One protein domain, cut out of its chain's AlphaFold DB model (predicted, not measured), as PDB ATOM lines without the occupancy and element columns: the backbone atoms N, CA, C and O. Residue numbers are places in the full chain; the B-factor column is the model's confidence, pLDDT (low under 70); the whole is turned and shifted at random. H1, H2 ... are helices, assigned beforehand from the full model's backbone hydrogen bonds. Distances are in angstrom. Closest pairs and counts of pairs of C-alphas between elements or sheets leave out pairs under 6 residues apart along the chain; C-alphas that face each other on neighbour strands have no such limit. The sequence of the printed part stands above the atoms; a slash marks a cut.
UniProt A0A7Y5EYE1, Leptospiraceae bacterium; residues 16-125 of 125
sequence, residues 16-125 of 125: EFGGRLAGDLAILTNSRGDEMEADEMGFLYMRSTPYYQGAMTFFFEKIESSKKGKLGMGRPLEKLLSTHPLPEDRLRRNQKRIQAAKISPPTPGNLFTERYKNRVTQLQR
ATOM      1  N   GLU A  16     -23.233   0.374 -18.246       53.25
ATOM      2  CA  GLU A  16     -24.326   1.342 -18.079       53.25
ATOM      3  C   GLU A  16     -25.371   1.232 -19.196       53.25
ATOM      4  O   GLU A  16     -26.570   1.217 -18.916       53.25
ATOM      5  N   PHE A  17     -24.948   1.075 -20.456       56.12
ATOM      6  CA  PHE A  17     -25.856   0.786 -21.568       56.12
ATOM      7  C   PHE A  17     -26.533  -0.571 -21.384       56.12
ATOM      8  O   PHE A  17     -27.730  -0.676 -21.590       56.12
ATOM      9  N   GLY A  18     -25.813  -1.597 -20.933       52.47
ATOM     10  CA  GLY A  18     -26.350  -2.925 -20.652       52.47
ATOM     11  C   GLY A  18     -27.367  -2.918 -19.514       52.47
ATOM     12  O   GLY A  18     -28.389  -3.583 -19.624       52.47
ATOM     13  N   GLY A  19     -27.137  -2.124 -18.464       55.22
ATOM     14  CA  GLY A  19     -28.078  -1.923 -17.362       55.22
ATOM     15  C   GLY A  19     -29.328  -1.147 -17.778       55.22
ATOM     16  O   GLY A  19     -30.433  -1.543 -17.417       55.22
ATOM     17  N   ARG A  20     -29.179  -0.094 -18.592       53.44
ATOM     18  CA  ARG A  20     -30.310   0.682 -19.133       53.44
ATOM     19  C   ARG A  20     -31.097  -0.109 -20.170       53.44
ATOM     20  O   ARG A  20     -32.305  -0.174 -20.062       53.44
ATOM     21  N   LEU A  21     -30.430  -0.807 -21.085       55.12
ATOM     22  CA  LEU A  21     -31.068  -1.679 -22.069       55.12
ATOM     23  C   LEU A  21     -31.754  -2.872 -21.390       55.12
ATOM     24  O   LEU A  21     -32.852  -3.239 -21.779       55.12
ATOM     25  N   ALA A  22     -31.144  -3.479 -20.365       55.53
ATOM     26  CA  ALA A  22     -31.791  -4.525 -19.574       55.53
ATOM     27  C   ALA A  22     -32.976  -3.982 -18.765       55.53
ATOM     28  O   ALA A  22     -33.979  -4.679 -18.652       55.53
ATOM     29  N   GLY A  23     -32.879  -2.755 -18.244       57.22
ATOM     30  CA  GLY A  23     -33.978  -2.039 -17.599       57.22
ATOM     31  C   GLY A  23     -35.123  -1.746 -18.567       57.22
ATOM     32  O   GLY A  23     -36.257  -2.107 -18.284       57.22
ATOM     33  N   ASP A  24     -34.830  -1.207 -19.747       52.41
ATOM     34  CA  ASP A  24     -35.803  -0.917 -20.803       52.41
ATOM     35  C   ASP A  24     -36.453  -2.209 -21.336       52.41
ATOM     36  O   ASP A  24     -37.664  -2.269 -21.531       52.41
ATOM     37  N   LEU A  25     -35.678  -3.291 -21.489       52.62
ATOM     38  CA  LEU A  25     -36.182  -4.629 -21.830       52.62
ATOM     39  C   LEU A  25     -36.998  -5.276 -20.700       52.62
ATOM     40  O   LEU A  25     -37.871  -6.092 -20.986       52.62
ATOM     41  N   ALA A  26     -36.724  -4.946 -19.437       52.25
ATOM     42  CA  ALA A  26     -37.511  -5.400 -18.290       52.25
ATOM     43  C   ALA A  26     -38.803  -4.582 -18.107       52.25
ATOM     44  O   ALA A  26     -39.780  -5.111 -17.584       52.25
ATOM     45  N   ILE A  27     -38.815  -3.321 -18.557       53.69
ATOM     46  CA  ILE A  27     -39.970  -2.408 -18.534       53.69
ATOM     47  C   ILE A  27     -40.881  -2.598 -19.760       53.69
ATOM     48  O   ILE A  27     -42.046  -2.206 -19.716       53.69
ATOM     49  N   LEU A  28     -40.421  -3.295 -20.808       56.12
ATOM     50  CA  LEU A  28     -41.244  -3.837 -21.902       56.12
ATOM     51  C   LEU A  28     -42.207  -4.954 -21.424       56.12
ATOM     52  O   LEU A  28     -42.383  -5.985 -22.068       56.12
ATOM     53  N   THR A  29     -42.862  -4.766 -20.280       57.12
ATOM     54  CA  THR A  29     -44.200  -5.304 -20.044       57.12
ATOM     55  C   THR A  29     -45.143  -4.647 -21.038       57.12
ATOM     56  O   THR A  29     -45.651  -3.552 -20.795       57.12
ATOM     57  N   ASN A  30     -45.362  -5.304 -22.170       63.75
ATOM     58  CA  ASN A  30     -46.377  -4.866 -23.114       63.75
ATOM     59  C   ASN A  30     -47.741  -4.870 -22.435       63.75
ATOM     60  O   ASN A  30     -48.093  -5.786 -21.676       63.75
ATOM     61  N   SER A  31     -48.531  -3.842 -22.722       73.44
ATOM     62  CA  SER A  31     -49.915  -3.834 -22.298       73.44
ATOM     63  C   SER A  31     -50.651  -5.007 -22.959       73.44
ATOM     64  O   SER A  31     -50.284  -5.493 -24.034       73.44
ATOM     65  N   ARG A  32     -51.752  -5.464 -22.348       76.06
ATOM     66  CA  ARG A  32     -52.639  -6.432 -23.016       76.06
ATOM     67  C   ARG A  32     -53.121  -5.914 -24.376       76.06
ATOM     68  O   ARG A  32     -53.385  -6.727 -25.251       76.06
ATOM     69  N   GLY A  33     -53.254  -4.597 -24.545       79.81
ATOM     70  CA  GLY A  33     -53.605  -3.977 -25.824       79.81
ATOM     71  C   GLY A  33     -52.500  -4.138 -26.868       79.81
ATOM     72  O   GLY A  33     -52.791  -4.535 -27.992       79.81
ATOM     73  N   ASP A  34     -51.246  -3.945 -26.469       85.12
ATOM     74  CA  ASP A  34     -50.087  -3.983 -27.369       85.12
ATOM     75  C   ASP A  34     -49.879  -5.399 -27.924       85.12
ATOM     76  O   ASP A  34     -49.676  -5.586 -29.119       85.12
ATOM     77  N   GLU A  35     -50.017  -6.426 -27.076       86.06
ATOM     78  CA  GLU A  35     -49.979  -7.828 -27.517       86.06
ATOM     79  C   GLU A  35     -51.116  -8.157 -28.491       86.06
ATOM     80  O   GLU A  35     -50.944  -8.929 -29.435       86.06
ATOM     81  N   MET A  36     -52.291  -7.571 -28.259       86.75
ATOM     82  CA  MET A  36     -53.471  -7.800 -29.082       86.75
ATOM     83  C   MET A  36     -53.354  -7.165 -30.469       86.75
ATOM     84  O   MET A  36     -53.785  -7.779 -31.453       86.75
ATOM     85  N   GLU A  37     -52.785  -5.964 -30.535       88.69
ATOM     86  CA  GLU A  37     -52.454  -5.269 -31.775       88.69
ATOM     87  C   GLU A  37     -51.319  -5.988 -32.512       88.69
ATOM     88  O   GLU A  37     -51.434  -6.261 -33.708       88.69
ATOM     89  N   ALA A  38     -50.267  -6.397 -31.800       89.88
ATOM     90  CA  ALA A  38     -49.157  -7.143 -32.382       89.88
ATOM     91  C   ALA A  38     -49.610  -8.486 -32.977       89.88
ATOM     92  O   ALA A  38     -49.171  -8.850 -34.068       89.88
ATOM     93  N   ASP A  39     -50.524  -9.204 -32.319       91.56
ATOM     94  CA  ASP A  39     -51.130 -10.428 -32.855       91.56
ATOM     95  C   ASP A  39     -51.937 -10.170 -34.131       91.56
ATOM     96  O   ASP A  39     -51.911 -10.975 -35.067       91.56
ATOM     97  N   GLU A  40     -52.667  -9.056 -34.174       93.00
ATOM     98  CA  GLU A  40     -53.450  -8.664 -35.342       93.00
ATOM     99  C   GLU A  40     -52.559  -8.343 -36.533       93.00
ATOM    100  O   GLU A  40     -52.710  -8.928 -37.606       93.00
ATOM    101  N   MET A  41     -51.588  -7.460 -36.320       94.56
ATOM    102  CA  MET A  41     -50.634  -7.062 -37.344       94.56
ATOM    103  C   MET A  41     -49.772  -8.245 -37.776       94.56
ATOM    104  O   MET A  41     -49.556  -8.447 -38.968       94.56
ATOM    105  N   GLY A  42     -49.351  -9.093 -36.836       91.25
ATOM    106  CA  GLY A  42     -48.634 -10.332 -37.120       91.25
ATOM    107  C   GLY A  42     -49.440 -11.280 -38.007       91.25
ATOM    108  O   GLY A  42     -48.897 -11.833 -38.965       91.25
ATOM    109  N   PHE A  43     -50.743 -11.428 -37.752       93.06
ATOM    110  CA  PHE A  43     -51.632 -12.197 -38.622       93.06
ATOM    111  C   PHE A  43     -51.736 -11.577 -40.024       93.06
ATOM    112  O   PHE A  43     -51.590 -12.290 -41.018       93.06
ATOM    113  N   LEU A  44     -51.938 -10.260 -40.125       93.19
ATOM    114  CA  LEU A  44     -52.031  -9.557 -41.408       93.19
ATOM    115  C   LEU A  44     -50.740  -9.667 -42.229       93.19
ATOM    116  O   LEU A  44     -50.798  -9.988 -43.416       93.19
ATOM    117  N   TYR A  45     -49.579  -9.485 -41.602       94.25
ATOM    118  CA  TYR A  45     -48.288  -9.649 -42.265       94.25
ATOM    119  C   TYR A  45     -48.022 -11.096 -42.654       94.25
ATOM    120  O   TYR A  45     -47.511 -11.346 -43.740       94.25
ATOM    121  N   MET A  46     -48.417 -12.082 -41.844       92.00
ATOM    122  CA  MET A  46     -48.260 -13.483 -42.240       92.00
ATOM    123  C   MET A  46     -49.022 -13.782 -43.539       92.00
ATOM    124  O   MET A  46     -48.510 -14.493 -44.404       92.00
ATOM    125  N   ARG A  47     -50.205 -13.180 -43.721       92.75
ATOM    126  CA  ARG A  47     -51.005 -13.319 -44.947       92.75
ATOM    127  C   ARG A  47     -50.339 -12.755 -46.197       92.75
ATOM    128  O   ARG A  47     -50.656 -13.225 -47.286       92.75
ATOM    129  N   SER A  48     -49.422 -11.800 -46.063       92.69
ATOM    130  CA  SER A  48     -48.662 -11.261 -47.196       92.69
ATOM    131  C   SER A  48     -47.412 -12.081 -47.537       92.69
ATOM    132  O   SER A  48     -46.624 -11.671 -48.384       92.69
ATOM    133  N   THR A  49     -47.194 -13.220 -46.879       93.56
ATOM    134  CA  THR A  49     -46.036 -14.095 -47.103       93.56
ATOM    135  C   THR A  49     -46.471 -15.457 -47.651       93.56
ATOM    136  O   THR A  49     -47.644 -15.817 -47.547       93.56
ATOM    137  N   PRO A  50     -45.545 -16.269 -48.196       92.81
ATOM    138  CA  PRO A  50     -45.865 -17.638 -48.590       92.81
ATOM    139  C   PRO A  50     -45.933 -18.613 -47.401       92.81
ATOM    140  O   PRO A  50     -46.155 -19.804 -47.607       92.81
ATOM    141  N   TYR A  51     -45.688 -18.153 -46.168       92.81
ATOM    142  CA  TYR A  51     -45.768 -19.001 -44.982       92.81
ATOM    143  C   TYR A  51     -47.215 -19.299 -44.599       92.81
ATOM    144  O   TYR A  51     -48.149 -18.575 -44.947       92.81
ATOM    145  N   TYR A  52     -47.407 -20.377 -43.842       94.50
ATOM    146  CA  TYR A  52     -48.720 -20.726 -43.329       94.50
ATOM    147  C   TYR A  52     -49.307 -19.614 -42.443       94.50
ATOM    148  O   TYR A  52     -48.783 -19.285 -41.379       94.50
ATOM    149  N   GLN A  53     -50.453 -19.081 -42.861       92.94
ATOM    150  CA  GLN A  53     -51.081 -17.897 -42.267       92.94
ATOM    151  C   GLN A  53     -51.592 -18.136 -40.837       92.94
ATOM    152  O   GLN A  53     -51.689 -17.204 -40.045       92.94
ATOM    153  N   GLY A  54     -51.866 -19.396 -40.480       91.31
ATOM    154  CA  GLY A  54     -52.271 -19.794 -39.132       91.31
ATOM    155  C   GLY A  54     -51.118 -20.160 -38.189       91.31
ATOM    156  O   GLY A  54     -51.384 -20.614 -37.076       91.31
ATOM    157  N   ALA A  55     -49.853 -19.996 -38.594       90.88
ATOM    158  CA  ALA A  55     -48.697 -20.497 -37.842       90.88
ATOM    159  C   ALA A  55     -48.607 -19.959 -36.402       90.88
ATOM    160  O   ALA A  55     -48.216 -20.700 -35.501       90.88
ATOM    161  N   MET A  56     -49.027 -18.711 -36.163       88.62
ATOM    162  CA  MET A  56     -49.027 -18.112 -34.820       88.62
ATOM    163  C   MET A  56     -49.925 -18.882 -33.837       88.62
ATOM    164  O   MET A  56     -49.546 -19.114 -32.694       88.62
ATOM    165  N   THR A  57     -51.096 -19.339 -34.294       90.25
ATOM    166  CA  THR A  57     -52.031 -20.114 -33.456       90.25
ATOM    167  C   THR A  57     -51.432 -21.464 -33.081       90.25
ATOM    168  O   THR A  57     -51.421 -21.821 -31.908       90.25
ATOM    169  N   PHE A  58     -50.830 -22.161 -34.049       87.00
ATOM    170  CA  PHE A  58     -50.133 -23.427 -33.799       87.00
ATOM    171  C   PHE A  58     -48.975 -23.268 -32.806       87.00
ATOM    172  O   PHE A  58     -48.753 -24.131 -31.956       87.00
ATOM    173  N   PHE A  59     -48.231 -22.165 -32.893       86.69
ATOM    174  CA  PHE A  59     -47.161 -21.864 -31.948       86.69
ATOM    175  C   PHE A  59     -47.697 -21.669 -30.522       86.69
ATOM    176  O   PHE A  59     -47.158 -22.253 -29.580       86.69
ATOM    177  N   PHE A  60     -48.789 -20.920 -30.358       87.81
ATOM    178  CA  PHE A  60     -49.423 -20.709 -29.052       87.81
ATOM    179  C   PHE A  60     -49.966 -22.012 -28.456       87.81
ATOM    180  O   PHE A  60     -49.695 -22.304 -27.293       87.81
ATOM    181  N   GLU A  61     -50.634 -22.844 -29.256       87.50
ATOM    182  CA  GLU A  61     -51.116 -24.166 -28.828       87.50
ATOM    183  C   GLU A  61     -49.966 -25.072 -28.368       87.50
ATOM    184  O   GLU A  61     -50.077 -25.784 -27.363       87.50
ATOM    185  N   LYS A  62     -48.823 -25.019 -29.066       83.75
ATOM    186  CA  LYS A  62     -47.628 -25.770 -28.675       83.75
ATOM    187  C   LYS A  62     -47.088 -25.301 -27.325       83.75
ATOM    188  O   LYS A  62     -46.747 -26.145 -26.499       83.75
ATOM    189  N   ILE A  63     -47.049 -23.991 -27.083       83.19
ATOM    190  CA  ILE A  63     -46.614 -23.428 -25.799       83.19
ATOM    191  C   ILE A  63     -47.563 -23.822 -24.668       83.19
ATOM    192  O   ILE A  63     -47.100 -24.260 -23.613       83.19
ATOM    193  N   GLU A  64     -48.877 -23.705 -24.866       83.44
ATOM    194  CA  GLU A  64     -49.853 -24.129 -23.858       83.44
ATOM    195  C   GLU A  64     -49.712 -25.617 -23.522       83.44
ATOM    196  O   GLU A  64     -49.739 -26.001 -22.350       83.44
ATOM    197  N   SER A  65     -49.504 -26.449 -24.543       82.88
ATOM    198  CA  SER A  65     -49.273 -27.884 -24.372       82.88
ATOM    199  C   SER A  65     -47.987 -28.161 -23.585       82.88
ATOM    200  O   SER A  65     -47.989 -28.995 -22.681       82.88
ATOM    201  N   SER A  66     -46.901 -27.432 -23.869       78.88
ATOM    202  CA  SER A  66     -45.638 -27.534 -23.125       78.88
ATOM    203  C   SER A  66     -45.786 -27.113 -21.659       78.88
ATOM    204  O   SER A  66     -45.301 -27.823 -20.780       78.88
ATOM    205  N   LYS A  67     -46.525 -26.030 -21.373       74.94
ATOM    206  CA  LYS A  67     -46.838 -25.602 -19.997       74.94
ATOM    207  C   LYS A  67     -47.600 -26.681 -19.220       74.94
ATOM    208  O   LYS A  67     -47.249 -26.975 -18.080       74.94
ATOM    209  N   LYS A  68     -48.627 -27.282 -19.831       74.62
ATOM    210  CA  LYS A  68     -49.457 -28.331 -19.204       74.62
ATOM    211  C   LYS A  68     -48.684 -29.638 -18.992       74.62
ATOM    212  O   LYS A  68     -48.887 -30.311 -17.986       74.62
ATOM    213  N   GLY A  69     -47.781 -29.982 -19.908       65.94
ATOM    214  CA  GLY A  69     -47.032 -31.241 -19.895       65.94
ATOM    215  C   GLY A  69     -45.879 -31.332 -18.890       65.94
ATOM    216  O   GLY A  69     -45.166 -32.330 -18.916       65.94
ATOM    217  N   LYS A  70     -45.643 -30.313 -18.045       55.81
ATOM    218  CA  LYS A  70     -44.455 -30.184 -17.162       55.81
ATOM    219  C   LYS A  70     -43.100 -30.282 -17.886       55.81
ATOM    220  O   LYS A  70     -42.058 -30.326 -17.234       55.81
ATOM    221  N   LEU A  71     -43.089 -30.297 -19.218       58.25
ATOM    222  CA  LEU A  71     -41.874 -30.247 -20.014       58.25
ATOM    223  C   LEU A  71     -41.422 -28.788 -20.002       58.25
ATOM    224  O   LEU A  71     -42.055 -27.942 -20.636       58.25
ATOM    225  N   GLY A  72     -40.390 -28.489 -19.212       58.59
ATOM    226  CA  GLY A  72     -39.860 -27.135 -19.084       58.59
ATOM    227  C   GLY A  72     -39.649 -26.503 -20.458       58.59
ATOM    228  O   GLY A  72     -39.108 -27.125 -21.375       58.59
ATOM    229  N   MET A  73     -40.115 -25.271 -20.617       67.00
ATOM    230  CA  MET A  73     -39.740 -24.469 -21.772       67.00
ATOM    231  C   MET A  73     -38.274 -24.087 -21.566       67.00
ATOM    232  O   MET A  73     -37.895 -23.713 -20.467       67.00
ATOM    233  N   GLY A  74     -37.403 -24.229 -22.564       68.62
ATOM    234  CA  GLY A  74     -36.006 -23.818 -22.376       68.62
ATOM    235  C   GLY A  74     -35.910 -22.349 -21.926       68.62
ATOM    236  O   GLY A  74     -36.747 -21.536 -22.320       68.62
ATOM    237  N   ARG A  75     -34.860 -21.986 -21.168       72.00
ATOM    238  CA  ARG A  75     -34.638 -20.620 -20.634       72.00
ATOM    239  C   ARG A  75     -34.919 -19.465 -21.616       72.00
ATOM    240  O   ARG A  75     -35.482 -18.457 -21.189       72.00
ATOM    241  N   PRO A  76     -34.567 -19.554 -22.919       72.56
ATOM    242  CA  PRO A  76     -34.869 -18.481 -23.870       72.56
ATOM    243  C   PRO A  76     -36.371 -18.250 -24.077       72.56
ATOM    244  O   PRO A  76     -36.808 -17.110 -24.206       72.56
ATOM    245  N   LEU A  77     -37.164 -19.324 -24.087       71.62
ATOM    246  CA  LEU A  77     -38.611 -19.252 -24.272       71.62
ATOM    247  C   LEU A  77     -39.311 -18.759 -23.000       71.62
ATOM    248  O   LEU A  77     -40.255 -17.983 -23.086       71.62
ATOM    249  N   GLU A  78     -38.817 -19.141 -21.821       77.81
ATOM    250  CA  GLU A  78     -39.311 -18.624 -20.535       77.81
ATOM    251  C   GLU A  78     -39.124 -17.107 -20.433       77.81
ATOM    252  O   GLU A  78     -40.062 -16.391 -20.090       77.81
ATOM    253  N   LYS A  79     -37.940 -16.609 -20.813       77.69
ATOM    254  CA  LYS A  79     -37.644 -15.171 -20.837       77.69
ATOM    255  C   LYS A  79     -38.528 -14.409 -21.829       77.69
ATOM    256  O   LYS A  79     -38.980 -13.311 -21.524       77.69
ATOM    257  N   LEU A  80     -38.814 -14.993 -22.994       76.81
ATOM    258  CA  LEU A  80     -39.734 -14.389 -23.962       76.81
ATOM    259  C   LEU A  80     -41.156 -14.287 -23.391       76.81
ATOM    260  O   LEU A  80     -41.805 -13.257 -23.518       76.81
ATOM    261  N   LEU A  81     -41.632 -15.343 -22.727       79.06
ATOM    262  CA  LEU A  81     -42.980 -15.382 -22.161       79.06
ATOM    263  C   LEU A  81     -43.142 -14.552 -20.884       79.06
ATOM    264  O   LEU A  81     -44.277 -14.258 -20.512       79.06
ATOM    265  N   SER A  82     -42.044 -14.173 -20.221       78.88
ATOM    266  CA  SER A  82     -42.100 -13.231 -19.100       78.88
ATOM    267  C   SER A  82     -42.412 -11.799 -19.536       78.88
ATOM    268  O   SER A  82     -43.047 -11.079 -18.775       78.88
ATOM    269  N   THR A  83     -42.018 -11.399 -20.752       74.94
ATOM    270  CA  THR A  83     -42.328 -10.066 -21.306       74.94
ATOM    271  C   THR A  83     -43.534 -10.092 -22.248       74.94
ATOM    272  O   THR A  83     -44.269  -9.114 -22.323       74.94
ATOM    273  N   HIS A  84     -43.799 -11.233 -22.896       79.00
ATOM    274  CA  HIS A  84     -44.958 -11.469 -23.762       79.00
ATOM    275  C   HIS A  84     -45.810 -12.631 -23.224       79.00
ATOM    276  O   HIS A  84     -45.713 -13.765 -23.715       79.00
ATOM    277  N   PRO A  85     -46.651 -12.407 -22.201       80.88
ATOM    278  CA  PRO A  85     -47.509 -13.461 -21.689       80.88
ATOM    279  C   PRO A  85     -48.492 -13.929 -22.772       80.88
ATOM    280  O   PRO A  85     -49.018 -13.140 -23.559       80.88
ATOM    281  N   LEU A  86     -48.775 -15.232 -22.777       77.69
ATOM    282  CA  LEU A  86     -49.793 -15.862 -23.625       77.69
ATOM    283  C   LEU A  86     -51.030 -16.207 -22.794       77.69
ATOM    284  O   LEU A  86     -51.142 -17.344 -22.326       77.69
ATOM    285  N   PRO A  87     -51.921 -15.239 -22.530       77.88
ATOM    286  CA  PRO A  87     -53.230 -15.530 -21.976       77.88
ATOM    287  C   PRO A  87     -54.137 -16.202 -23.024       77.88
ATOM    288  O   PRO A  87     -54.005 -15.999 -24.232       77.88
ATOM    289  N   GLU A  88     -55.078 -17.013 -22.540       82.62
ATOM    290  CA  GLU A  88     -55.993 -17.842 -23.344       82.62
ATOM    291  C   GLU A  88     -56.862 -17.022 -24.325       82.62
ATOM    292  O   GLU A  88     -57.300 -17.498 -25.376       82.62
ATOM    293  N   ASP A  89     -57.115 -15.751 -24.014       86.62
ATOM    294  CA  ASP A  89     -57.866 -14.834 -24.868       86.62
ATOM    295  C   ASP A  89     -57.144 -14.481 -26.174       86.62
ATOM    296  O   ASP A  89     -57.822 -14.343 -27.198       86.62
ATOM    297  N   ARG A  90     -55.805 -14.411 -26.182       88.81
ATOM    298  CA  ARG A  90     -55.014 -14.222 -27.412       88.81
ATOM    299  C   ARG A  90     -55.175 -15.394 -28.366       88.81
ATOM    300  O   ARG A  90     -55.494 -15.195 -29.540       88.81
ATOM    301  N   LEU A  91     -55.033 -16.618 -27.848       90.12
ATOM    302  CA  LEU A  91     -55.225 -17.840 -28.630       90.12
ATOM    303  C   LEU A  91     -56.626 -17.867 -29.248       90.12
ATOM    304  O   LEU A  91     -56.769 -17.999 -30.465       90.12
ATOM    305  N   ARG A  92     -57.661 -17.630 -28.434       91.69
ATOM    306  CA  ARG A  92     -59.053 -17.585 -28.900       91.69
ATOM    307  C   ARG A  92     -59.278 -16.521 -29.976       91.69
ATOM    308  O   ARG A  92     -60.020 -16.753 -30.931       91.69
ATOM    309  N   ARG A  93     -58.677 -15.336 -29.846       92.44
ATOM    310  CA  ARG A  93     -58.814 -14.272 -30.854       92.44
ATOM    311  C   ARG A  93     -58.083 -14.609 -32.150       92.44
ATOM    312  O   ARG A  93     -58.646 -14.380 -33.218       92.44
ATOM    313  N   ASN A  94     -56.904 -15.221 -32.089       91.88
ATOM    314  CA  ASN A  94     -56.210 -15.690 -33.289       91.88
ATOM    315  C   ASN A  94     -56.967 -16.824 -33.992       91.88
ATOM    316  O   ASN A  94     -57.124 -16.778 -35.211       91.88
ATOM    317  N   GLN A  95     -57.558 -17.761 -33.245       93.19
ATOM    318  CA  GLN A  95     -58.456 -18.773 -33.811       93.19
ATOM    319  C   GLN A  95     -59.657 -18.132 -34.524       93.19
ATOM    320  O   GLN A  95     -59.994 -18.536 -35.637       93.19
ATOM    321  N   LYS A  96     -60.264 -17.084 -33.947       95.25
ATOM    322  CA  LYS A  96     -61.332 -16.318 -34.614       95.25
ATOM    323  C   LYS A  96     -60.855 -15.645 -35.904       95.25
ATOM    324  O   LYS A  96     -61.576 -15.698 -36.896       95.25
ATOM    325  N   ARG A  97     -59.652 -15.054 -35.923       94.31
ATOM    326  CA  ARG A  97     -59.060 -14.440 -37.131       94.31
ATOM    327  C   ARG A  97     -58.871 -15.468 -38.250       94.31
ATOM    328  O   ARG A  97     -59.266 -15.211 -39.384       94.31
ATOM    329  N   ILE A  98     -58.344 -16.650 -37.920       93.62
ATOM    330  CA  ILE A  98     -58.169 -17.769 -38.861       93.62
ATOM    331  C   ILE A  98     -59.516 -18.223 -39.436       93.62
ATOM    332  O   ILE A  98     -59.646 -18.367 -40.653       93.62
ATOM    333  N   GLN A  99     -60.519 -18.418 -38.574       94.44
ATOM    334  CA  GLN A  99     -61.860 -18.842 -38.989       94.44
ATOM    335  C   GLN A  99     -62.532 -17.796 -39.887       94.44
ATOM    336  O   GLN A  99     -63.030 -18.135 -40.960       94.44
ATOM    337  N   ALA A 100     -62.496 -16.519 -39.494       95.69
ATOM    338  CA  ALA A 100     -63.085 -15.423 -40.259       95.69
ATOM    339  C   ALA A 100     -62.431 -15.257 -41.640       95.69
ATOM    340  O   ALA A 100     -63.122 -15.024 -42.631       95.69
ATOM    341  N   ALA A 101     -61.110 -15.429 -41.723       94.06
ATOM    342  CA  ALA A 101     -60.361 -15.339 -42.974       94.06
ATOM    343  C   ALA A 101     -60.423 -16.615 -43.835       94.06
ATOM    344  O   ALA A 101     -59.866 -16.618 -44.932       94.06
ATOM    345  N   LYS A 102     -61.086 -17.684 -43.363       94.94
ATOM    346  CA  LYS A 102     -61.206 -18.982 -44.055       94.94
ATOM    347  C   LYS A 102     -59.850 -19.551 -44.491       94.94
ATOM    348  O   LYS A 102     -59.700 -20.051 -45.606       94.94
ATOM    349  N   ILE A 103     -58.854 -19.455 -43.610       92.75
ATOM    350  CA  ILE A 103     -57.504 -19.953 -43.888       92.75
ATOM    351  C   ILE A 103     -57.553 -21.466 -44.119       92.75
ATOM    352  O   ILE A 103     -58.030 -22.217 -43.267       92.75
ATOM    353  N   SER A 104     -57.058 -21.916 -45.272       91.19
ATOM    354  CA  SER A 104     -56.933 -23.344 -45.580       91.19
ATOM    355  C   SER A 104     -55.897 -24.015 -44.671       91.19
ATOM    356  O   SER A 104     -54.965 -23.338 -44.248       91.19
ATOM    357  N   PRO A 105     -55.995 -25.330 -44.404       91.00
ATOM    358  CA  PRO A 105     -55.000 -26.060 -43.616       91.00
ATOM    359  C   PRO A 105     -53.554 -25.900 -44.130       91.00
ATOM    360  O   PRO A 105     -53.339 -25.606 -45.312       91.00
ATOM    361  N   PRO A 106     -52.539 -26.109 -43.267       92.38
ATOM    362  CA  PRO A 106     -51.140 -26.005 -43.672       92.38
ATOM    363  C   PRO A 106     -50.774 -27.057 -44.729       92.38
ATOM    364  O   PRO A 106     -51.277 -28.179 -44.715       92.38
ATOM    365  N   THR A 107     -49.853 -26.705 -45.627       92.25
ATOM    366  CA  THR A 107     -49.330 -27.579 -46.686       92.25
ATOM    367  C   THR A 107     -47.800 -27.627 -46.619       92.25
ATOM    368  O   THR A 107     -47.171 -26.693 -46.118       92.25
ATOM    369  N   PRO A 108     -47.136 -28.663 -47.162       91.25
ATOM    370  CA  PRO A 108     -45.671 -28.703 -47.186       91.25
ATOM    371  C   PRO A 108     -45.033 -27.456 -47.825       91.25
ATOM    372  O   PRO A 108     -43.996 -26.977 -47.360       91.25
ATOM    373  N   GLY A 109     -45.691 -26.889 -48.844       90.56
ATOM    374  CA  GLY A 109     -45.229 -25.702 -49.563       90.56
ATOM    375  C   GLY A 109     -45.261 -24.405 -48.750       90.56
ATOM    376  O   GLY A 109     -44.472 -23.514 -49.040       90.56
ATOM    377  N   ASN A 110     -46.115 -24.298 -47.725       92.00
ATOM    378  CA  ASN A 110     -46.208 -23.105 -46.873       92.00
ATOM    379  C   ASN A 110     -45.600 -23.298 -45.470       92.00
ATOM    380  O   ASN A 110     -45.353 -22.323 -44.758       92.00
ATOM    381  N   LEU A 111     -45.302 -24.540 -45.079       92.00
ATOM    382  CA  LEU A 111     -44.567 -24.851 -43.852       92.00
ATOM    383  C   LEU A 111     -43.051 -24.746 -44.030       92.00
ATOM    384  O   LEU A 111     -42.345 -24.426 -43.074       92.00
ATOM    385  N   PHE A 112     -42.544 -25.009 -45.239       92.06
ATOM    386  CA  PHE A 112     -41.114 -24.947 -45.558       92.06
ATOM    387  C   PHE A 112     -40.225 -25.758 -44.596       92.06
ATOM    388  O   PHE A 112     -39.115 -25.344 -44.251       92.06
ATOM    389  N   THR A 113     -40.704 -26.926 -44.165       89.88
ATOM    390  CA  THR A 113     -40.055 -27.761 -43.144       89.88
ATOM    391  C   THR A 113     -38.608 -28.112 -43.495       89.88
ATOM    392  O   THR A 113     -37.722 -27.956 -42.659       89.88
ATOM    393  N   GLU A 114     -38.341 -28.516 -44.737       90.56
ATOM    394  CA  GLU A 114     -36.985 -28.884 -45.168       90.56
ATOM    395  C   GLU A 114     -36.043 -27.674 -45.210       90.56
ATOM    396  O   GLU A 114     -34.905 -27.748 -44.745       90.56
ATOM    397  N   ARG A 115     -36.538 -26.507 -45.650       89.69
ATOM    398  CA  ARG A 115     -35.774 -25.250 -45.591       89.69
ATOM    399  C   ARG A 115     -35.382 -24.908 -44.152       89.69
ATOM    400  O   ARG A 115     -34.259 -24.463 -43.921       89.69
ATOM    401  N   TYR A 116     -36.298 -25.098 -43.201       87.00
ATOM    402  CA  TYR A 116     -36.028 -24.865 -41.784       87.00
ATOM    403  C   TYR A 116     -34.970 -25.834 -41.243       87.00
ATOM    404  O   TYR A 116     -33.976 -25.377 -40.680       87.00
ATOM    405  N   LYS A 117     -35.134 -27.146 -41.465       88.12
ATOM    406  CA  LYS A 117     -34.174 -28.170 -41.013       88.12
ATOM    407  C   LYS A 117     -32.764 -27.889 -41.526       88.12
ATOM    408  O   LYS A 117     -31.835 -27.821 -40.729       88.12
ATOM    409  N   ASN A 118     -32.624 -27.616 -42.824       89.81
ATOM    410  CA  ASN A 118     -31.331 -27.312 -43.435       89.81
ATOM    411  C   ASN A 118     -30.661 -26.089 -42.793       89.81
ATOM    412  O   ASN A 118     -29.461 -26.110 -42.527       89.81
ATOM    413  N   ARG A 119     -31.435 -25.034 -42.501       84.88
ATOM    414  CA  ARG A 119     -30.922 -23.829 -41.835       84.88
ATOM    415  C   ARG A 119     -30.467 -24.112 -40.405       84.88
ATOM    416  O   ARG A 119     -29.405 -23.642 -40.015       84.88
ATOM    417  N   VAL A 120     -31.244 -24.871 -39.634       81.94
ATOM    418  CA  VAL A 120     -30.866 -25.243 -38.261       81.94
ATOM    419  C   VAL A 120     -29.576 -26.059 -38.262       81.94
ATOM    420  O   VAL A 120     -28.668 -25.742 -37.503       81.94
ATOM    421  N   THR A 121     -29.449 -27.042 -39.156       87.19
ATOM    422  CA  THR A 121     -28.231 -27.854 -39.275       87.19
ATOM    423  C   THR A 121     -26.999 -27.020 -39.631       87.19
ATOM    424  O   THR A 121     -25.918 -27.303 -39.126       87.19
ATOM    425  N   GLN A 122     -27.133 -25.990 -40.471       82.38
ATOM    426  CA  GLN A 122     -26.021 -25.089 -40.805       82.38
ATOM    427  C   GLN A 122     -25.564 -24.238 -39.617       82.38
ATOM    428  O   GLN A 122     -24.373 -24.023 -39.465       82.38
ATOM    429  N   LEU A 123     -26.493 -23.773 -38.777       75.00
ATOM    430  CA  LEU A 123     -26.184 -22.944 -37.603       75.00
ATOM    431  C   LEU A 123     -25.565 -23.735 -36.437       75.00
ATOM    432  O   LEU A 123     -25.124 -23.136 -35.462       75.00
ATOM    433  N   GLN A 124     -25.588 -25.066 -36.510       68.50
ATOM    434  CA  GLN A 124     -25.036 -25.973 -35.499       68.50
ATOM    435  C   GLN A 124     -23.644 -26.514 -35.866       68.50
ATOM    436  O   GLN A 124     -23.104 -27.329 -35.121       68.50
ATOM    437  N   ARG A 125     -23.096 -26.098 -37.011       56.84
ATOM    438  CA  ARG A 125     -21.719 -26.369 -37.440       56.84
ATOM    439  C   ARG A 125     -20.850 -25.155 -37.157       56.84
ATOM    440  O   ARG A 125     -19.674 -25.382 -36.812       56.84
TER     441      ARG A 125
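This is residues 16 to 125 of the 125 residues of a protein of Leptospiraceae bacterium (UniProt A0A7Y5EYE1). Three helices, H2, H3 and H5, make a loose triangular core in which H5 packs on both others, while residues 16 to 24 of H1 stick out as one arm and residues 113 to 125, most of them H7, as another. The printed part has 110 residues with seven named helices, H1 to H7 in chain order, and no named strand: the class is all helix. The whole is loose, with a radius of gyration of the C-alphas of 16.3 A and spans of 47 by 40 by 32 A.

Find C-alpha 16 at (-24.326, 1.342, -18.079); from there H1 runs to residue 27, 16.1 A. H2, residues 32 to 47, is the longest at 23.0 A. H3 takes residues 55 to 68, 20.2 A, and H4 residues 75 to 83. H5 begins at C-alpha 88, (-55.993, -17.842, -23.344), and ends at residue 100, 18.5 A on. After the four residues of H6, 108 to 111, H7 runs from residue 113 to C-alpha 123 at (-26.184, -22.944, -37.603), 15.7 A.

Look first at H5. With residues 36 to 43 alone, H2 touches it at a shallow tilt of 32 degrees, the same way; the closest C-alphas, of Met 36 and Arg 90, are 6.8 A apart. H3 touches it with residues 56 to 61 alone, opposite ways at a shallow tilt of 31 degrees; the closest C-alphas, of Thr 57 and Asn 94, are 6.1 A apart. H2 and H3 are close but not clearly touching, with C-alphas 43 and 56 at 7.5 A. H1 and H4 are close but not clearly touching too, with C-alphas 26 and 83 at 7.4 A. H6 and H7 meet only through their link. In H1, H2, H3, H5 and H7 every O i to N i+4 pair is within hydrogen-bond range; in H4 it is 4 of 5, and H6 is too short for one.

The C-alphas of Glu 16 and Lys 102, the two farthest apart, are 49.5 A apart. The printed part has no cut and no long link. The model's confidence is under 70 at residues 16 to 30, 69 to 74 and 124 to 125.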